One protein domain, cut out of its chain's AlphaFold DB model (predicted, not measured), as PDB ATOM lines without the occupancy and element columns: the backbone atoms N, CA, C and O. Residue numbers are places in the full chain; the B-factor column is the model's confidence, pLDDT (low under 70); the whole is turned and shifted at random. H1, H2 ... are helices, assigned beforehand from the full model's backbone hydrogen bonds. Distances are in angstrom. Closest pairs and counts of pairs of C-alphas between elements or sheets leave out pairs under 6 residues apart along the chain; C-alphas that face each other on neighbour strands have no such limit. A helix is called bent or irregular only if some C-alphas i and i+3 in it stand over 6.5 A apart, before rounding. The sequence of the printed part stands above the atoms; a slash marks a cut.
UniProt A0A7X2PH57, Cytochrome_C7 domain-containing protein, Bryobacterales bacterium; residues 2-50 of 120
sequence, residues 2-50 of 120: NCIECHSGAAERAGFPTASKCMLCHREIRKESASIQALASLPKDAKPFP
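AT A GLANCE: This is residues 2 to 50 of the 120 residues of the protein "Cytochrome_C7 domain-containing protein" of Bryobacterales bacterium (UniProt A0A7X2PH57). With little regular structure, the model shows two short helices, H2 and H3, packed steeply together at one end, while residues 7 to 18 loop out to the other end and back, with tiny H1 before them. You will find 49 printed residues, three named helices in the order H1, H2, H3, and no named strand: all helix, with 19 residues in them. The whole is only just compact, close to loose, with a radius of gyration of the C-alphas of 11.3 A, and elongated, 34 by 20 by 16 A.

IN THESE COORDINATES: Find C-alpha 3 at (70.301, 69.175, 79.097), where H1, residues 3 to 6, begins. H2, residues 19 to 26, runs 10.1 A and is only just irregular, with C-alphas 22 and 25 6.52 A apart. H3, residues 34 to 40, runs 9.8 A to C-alpha 40 at (81.042, 51.113, 71.392).

HOW THE PARTS SIT: H1 is close to H2 but not clearly touching; their closest C-alphas, Cys 6 and Lys 21, are 7.1 A apart. H2 and H3 touch, closest at the C-alphas of Ala 19 and Leu 39, 6.4 A. They run opposite ways at a steep tilt of 59 degrees. H1 and H3 are apart. Every O i to N i+4 pair is within hydrogen-bond range in H3, 3 of 4 in H2; H1 is too short for one.

THE WHOLE: The farthest C-alphas, Glu 12 and Glu 32, are 34.9 A apart. The printed part has no cut; the H1 to H2 link is long. Residues 11 to 14 are under pLDDT 70.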
ATOM      1  N   ASN A   2      74.104  71.326  76.904       84.50
ATOM      2  CA  ASN A   2      72.763  71.623  77.406       84.50
ATOM      3  C   ASN A   2      71.992  70.329  77.700       84.50
ATOM      4  O   ASN A   2      72.185  69.318  77.025       84.50
ATOM      5  N   CYS A   3      71.060  70.358  78.659       87.06
ATOM      6  CA  CYS A   3      70.301  69.175  79.097       87.06
ATOM      7  C   CYS A   3      69.616  68.432  77.931       87.06
ATOM      8  O   CYS A   3      69.635  67.204  77.852       87.06
ATOM      9  N   ILE A   4      69.035  69.190  76.998       85.56
ATOM     10  CA  ILE A   4      68.255  68.664  75.868       85.56
ATOM     11  C   ILE A   4      69.112  68.114  74.723       85.56
ATOM     12  O   ILE A   4      68.580  67.460  73.832       85.56
ATOM     13  N   GLU A   5      70.429  68.344  74.730       85.25
ATOM     14  CA  GLU A   5      71.307  67.815  73.680       85.25
ATOM     15  C   GLU A   5      71.359  66.287  73.734       85.25
ATOM     16  O   GLU A   5      71.349  65.631  72.689       85.25
ATOM     17  N   CYS A   6      71.362  65.726  74.947       85.69
ATOM     18  CA  CYS A   6      71.277  64.288  75.191       85.69
ATOM     19  C   CYS A   6      69.836  63.834  75.456       85.69
ATOM     20  O   CYS A   6      69.423  62.786  74.964       85.69
ATOM     21  N   HIS A   7      69.047  64.628  76.184       86.31
ATOM     22  CA  HIS A   7      67.646  64.320  76.477       86.31
ATOM     23  C   HIS A   7      66.702  64.976  75.464       86.31
ATOM     24  O   HIS A   7      65.813  65.741  75.830       86.31
ATOM     25  N   SER A   8      66.883  64.687  74.175       79.25
ATOM     26  CA  SER A   8      66.110  65.320  73.091       79.25
ATOM     27  C   SER A   8      64.594  65.119  73.225       79.25
ATOM     28  O   SER A   8      63.822  66.023  72.924       79.25
ATOM     29  N   GLY A   9      64.165  63.967  73.752       76.06
ATOM     30  CA  GLY A   9      62.760  63.657  74.044       76.06
ATOM     31  C   GLY A   9      62.245  64.178  75.389       76.06
ATOM     32  O   GLY A   9      61.129  63.826  75.768       76.06
ATOM     33  N   ALA A  10      63.027  64.983  76.127       77.12
ATOM     34  CA  ALA A  10      62.712  65.395  77.498       77.12
ATOM     35  C   ALA A  10      61.306  65.968  77.670       77.12
ATOM     36  O   ALA A  10      60.725  65.753  78.722       77.12
ATOM     37  N   ALA A  11      60.761  66.659  76.666       64.44
ATOM     38  CA  ALA A  11      59.426  67.246  76.740       64.44
ATOM     39  C   ALA A  11      58.303  66.191  76.739       64.44
ATOM     40  O   ALA A  11      57.388  66.279  77.550       64.44
ATOM     41  N   GLU A  12      58.366  65.173  75.882       63.47
ATOM     42  CA  GLU A  12      57.300  64.164  75.800       63.47
ATOM     43  C   GLU A  12      57.498  63.054  76.831       63.47
ATOM     44  O   GLU A  12      56.629  62.781  77.659       63.47
ATOM     45  N   ARG A  13      58.675  62.430  76.811       64.12
ATOM     46  CA  ARG A  13      59.098  61.406  77.764       64.12
ATOM     47  C   ARG A  13      60.597  61.549  77.933       64.12
ATOM     48  O   ARG A  13      61.341  61.227  77.010       64.12
ATOM     49  N   ALA A  14      61.039  61.999  79.109       66.19
ATOM     50  CA  ALA A  14      62.452  62.022  79.465       66.19
ATOM     51  C   ALA A  14      63.055  60.620  79.319       66.19
ATOM     52  O   ALA A  14      62.907  59.747  80.175       66.19
ATOM     53  N   GLY A  15      63.668  60.409  78.160       77.44
ATOM     54  CA  GLY A  15      64.354  59.199  77.771       77.44
ATOM     55  C   GLY A  15      65.858  59.390  77.861       77.44
ATOM     56  O   GLY A  15      66.372  60.507  77.992       77.44
ATOM     57  N   PHE A  16      66.562  58.272  77.779       82.75
ATOM     58  CA  PHE A  16      68.012  58.258  77.683       82.75
ATOM     59  C   PHE A  16      68.443  58.371  76.215       82.75
ATOM     60  O   PHE A  16      67.718  57.893  75.332       82.75
ATOM     61  N   PRO A  17      69.595  59.010  75.942       86.25
ATOM     62  CA  PRO A  17      70.159  59.052  74.601       86.25
ATOM     63  C   PRO A  17      70.473  57.644  74.081       86.25
ATOM     64  O   PRO A  17      70.660  56.695  74.843       86.25
ATOM     65  N   THR A  18      70.567  57.519  72.762       89.31
ATOM     66  CA  THR A  18      71.082  56.313  72.111       89.31
ATOM     67  C   THR A  18      72.594  56.190  72.302       89.31
ATOM     68  O   THR A  18      73.294  57.189  72.495       89.31
ATOM     69  N   ALA A  19      73.127  54.976  72.157       90.19
ATOM     70  CA  ALA A  19      74.564  54.716  72.203       90.19
ATOM     71  C   ALA A  19      75.344  55.574  71.187       90.19
ATOM     72  O   ALA A  19      76.393  56.132  71.508       90.19
ATOM     73  N   SER A  20      74.789  55.775  69.986       90.56
ATOM     74  CA  SER A  20      75.365  56.663  68.964       90.56
ATOM     75  C   SER A  20      75.562  58.104  69.430       90.56
ATOM     76  O   SER A  20      76.575  58.710  69.082       90.56
ATOM     77  N   LYS A  21      74.642  58.656  70.234       89.56
ATOM     78  CA  LYS A  21      74.776  60.018  70.767       89.56
ATOM     79  C   LYS A  21      75.977  60.118  71.709       89.56
ATOM     80  O   LYS A  21      76.724  61.088  71.636       89.56
ATOM     81  N   CYS A  22      76.195  59.101  72.542       89.56
ATOM     82  CA  CYS A  22      77.347  59.025  73.440       89.56
ATOM     83  C   CYS A  22      78.672  58.944  72.654       89.56
ATOM     84  O   CYS A  22      79.655  59.607  72.990       89.56
ATOM     85  N   MET A  23      78.683  58.185  71.554       91.50
ATOM     86  CA  MET A  23      79.871  57.988  70.715       91.50
ATOM     87  C   MET A  23      80.254  59.199  69.846       91.50
ATOM     88  O   MET A  23      81.334  59.190  69.257       91.50
ATOM     89  N   LEU A  24      79.445  60.270  69.807       90.12
ATOM     90  CA  LEU A  24      79.807  61.520  69.116       90.12
ATOM     91  C   LEU A  24      81.120  62.117  69.644       90.12
ATOM     92  O   LEU A  24      81.918  62.635  68.864       90.12
ATOM     93  N   CYS A  25      81.351  62.006  70.954       90.69
ATOM     94  CA  CYS A  25      82.569  62.476  71.613       90.69
ATOM     95  C   CYS A  25      83.460  61.314  72.074       90.69
ATOM     96  O   CYS A  25      84.682  61.380  71.945       90.69
ATOM     97  N   HIS A  26      82.865  60.223  72.568       91.62
ATOM     98  CA  HIS A  26      83.606  59.095  73.146       91.62
ATOM     99  C   HIS A  26      84.403  58.250  72.143       91.62
ATOM    100  O   HIS A  26      85.184  57.397  72.555       91.62
ATOM    101  N   ARG A  27      84.279  58.530  70.841       89.12
ATOM    102  CA  ARG A  27      85.214  58.019  69.829       89.12
ATOM    103  C   ARG A  27      86.663  58.474  70.069       89.12
ATOM    104  O   ARG A  27      87.579  57.694  69.846       89.12
ATOM    105  N   GLU A  28      86.853  59.682  70.613       92.69
ATOM    106  CA  GLU A  28      88.178  60.210  70.981       92.69
ATOM    107  C   GLU A  28      88.370  60.304  72.503       92.69
ATOM    108  O   GLU A  28      89.470  60.110  73.019       92.69
ATOM    109  N   ILE A  29      87.301  60.583  73.257       92.69
ATOM    110  CA  ILE A  29      87.382  60.835  74.702       92.69
ATOM    111  C   ILE A  29      87.247  59.534  75.495       92.69
ATOM    112  O   ILE A  29      86.187  58.907  75.497       92.69
ATOM    113  N   ARG A  30      88.291  59.183  76.258       91.06
ATOM    114  CA  ARG A  30      88.345  57.977  77.112       91.06
ATOM    115  C   ARG A  30      88.020  56.679  76.352       91.06
ATOM    116  O   ARG A  30      87.473  55.753  76.945       91.06
ATOM    117  N   LYS A  31      88.384  56.599  75.067       92.00
ATOM    118  CA  LYS A  31      88.129  55.443  74.183       92.00
ATOM    119  C   LYS A  31      88.661  54.103  74.720       92.00
ATOM    120  O   LYS A  31      88.126  53.052  74.397       92.00
ATOM    121  N   GLU A  32      89.694  54.145  75.560       92.88
ATOM    122  CA  GLU A  32      90.333  52.966  76.166       92.88
ATOM    123  C   GLU A  32      89.633  52.483  77.448       92.88
ATOM    124  O   GLU A  32      89.953  51.420  77.969       92.88
ATOM    125  N   SER A  33      88.663  53.240  77.970       94.69
ATOM    126  CA  SER A  33      87.878  52.817  79.130       94.69
ATOM    127  C   SER A  33      87.020  51.603  78.782       94.69
ATOM    128  O   SER A  33      86.270  51.639  77.805       94.69
ATOM    129  N   ALA A  34      87.031  50.583  79.643       93.00
ATOM    130  CA  ALA A  34      86.187  49.398  79.496       93.00
ATOM    131  C   ALA A  34      84.699  49.753  79.304       93.00
ATOM    132  O   ALA A  34      84.017  49.158  78.473       93.00
ATOM    133  N   SER A  35      84.193  50.777  80.005       88.38
ATOM    134  CA  SER A  35      82.799  51.224  79.864       88.38
ATOM    135  C   SER A  35      82.503  51.838  78.493       88.38
ATOM    136  O   SER A  35      81.403  51.670  77.972       88.38
ATOM    137  N   ILE A  36      83.474  52.536  77.896       92.00
ATOM    138  CA  ILE A  36      83.324  53.131  76.562       92.00
ATOM    139  C   ILE A  36      83.479  52.069  75.473       92.00
ATOM    140  O   ILE A  36      82.734  52.098  74.500       92.00
ATOM    141  N   GLN A  37      84.362  51.087  75.656       92.62
ATOM    142  CA  GLN A  37      84.469  49.938  74.753       92.62
ATOM    143  C   GLN A  37      83.186  49.097  74.753       92.62
ATOM    144  O   GLN A  37      82.680  48.745  73.688       92.62
ATOM    145  N   ALA A  38      82.601  48.851  75.932       90.69
ATOM    146  CA  ALA A  38      81.304  48.190  76.050       90.69
ATOM    147  C   ALA A  38      80.203  48.981  75.326       90.69
ATOM    148  O   ALA A  38      79.446  48.412  74.545       90.69
ATOM    149  N   LEU A  39      80.158  50.303  75.510       89.25
ATOM    150  CA  LEU A  39      79.226  51.179  74.800       89.25
ATOM    151  C   LEU A  39      79.439  51.156  73.274       89.25
ATOM    152  O   LEU A  39      78.463  51.123  72.529       89.25
ATOM    153  N   ALA A  40      80.689  51.152  72.810       90.81
ATOM    154  CA  ALA A  40      81.042  51.113  71.392       90.81
ATOM    155  C   ALA A  40      80.644  49.790  70.711       90.81
ATOM    156  O   ALA A  40      80.421  49.773  69.502       90.81
ATOM    157  N   SER A  41      80.534  48.704  71.484       91.44
ATOM    158  CA  SER A  41      80.076  47.395  71.002       91.44
ATOM    159  C   SER A  41      78.557  47.301  70.796       91.44
ATOM    160  O   SER A  41      78.083  46.378  70.134       91.44
ATOM    161  N   LEU A  42      77.782  48.249  71.338       91.56
ATOM    162  CA  LEU A  42      76.325  48.256  71.211       91.56
ATOM    163  C   LEU A  42      75.870  48.749  69.824       91.56
ATOM    164  O   LEU A  42      76.526  49.603  69.217       91.56
ATOM    165  N   PRO A  43      74.695  48.302  69.339       92.81
ATOM    166  CA  PRO A  43      74.047  48.899  68.175       92.81
ATOM    167  C   PRO A  43      73.879  50.415  68.326       92.81
ATOM    168  O   PRO A  43      73.624  50.930  69.415       92.81
ATOM    169  N   LYS A  44      73.983  51.156  67.218       88.50
ATOM    170  CA  LYS A  44      73.934  52.632  67.224       88.50
ATOM    171  C   LYS A  44      72.643  53.184  67.842       88.50
ATOM    172  O   LYS A  44      72.666  54.249  68.463       88.50
ATOM    173  N   ASP A  45      71.534  52.488  67.654       87.62
ATOM    174  CA  ASP A  45      70.188  52.816  68.124       87.62
ATOM    175  C   ASP A  45      69.863  52.219  69.502       87.62
ATOM    176  O   ASP A  45      68.823  52.550  70.081       87.62
ATOM    177  N   ALA A  46      70.765  51.405  70.064       87.69
ATOM    178  CA  ALA A  46      70.605  50.869  71.404       87.69
ATOM    179  C   ALA A  46      70.424  52.014  72.402       87.69
ATOM    180  O   ALA A  46      71.144  53.015  72.377       87.69
ATOM    181  N   LYS A  47      69.452  51.855  73.298       83.06
ATOM    182  CA  LYS A  47      69.231  52.747  74.436       83.06
ATOM    183  C   LYS A  47      69.813  52.043  75.653       83.06
ATOM    184  O   LYS A  47      69.109  51.222  76.240       83.06
ATOM    185  N   PRO A  48      71.092  52.274  76.001       77.06
ATOM    186  CA  PRO A  48      71.665  51.697  77.205       77.06
ATOM    187  C   PRO A  48      70.943  52.315  78.405       77.06
ATOM    188  O   PRO A  48      71.246  53.426  78.839       77.06
ATOM    189  N   PHE A  49      69.916  51.626  78.894       70.50
ATOM    190  CA  PHE A  49      69.212  52.036  80.095       70.50
ATOM    191  C   PHE A  49      70.114  51.760  81.299       70.50
ATOM    192  O   PHE A  49      70.727  50.690  81.363       70.50
ATOM    193  N   PRO A  50      70.205  52.685  82.269       70.44
ATOM    194  CA  PRO A  50      70.838  52.356  83.533       70.44
ATOM    195  C   PRO A  50      70.070  51.197  84.181       70.44
ATOM    196  O   PRO A  50      68.837  51.176  84.151       70.44
TER     197      PRO A  50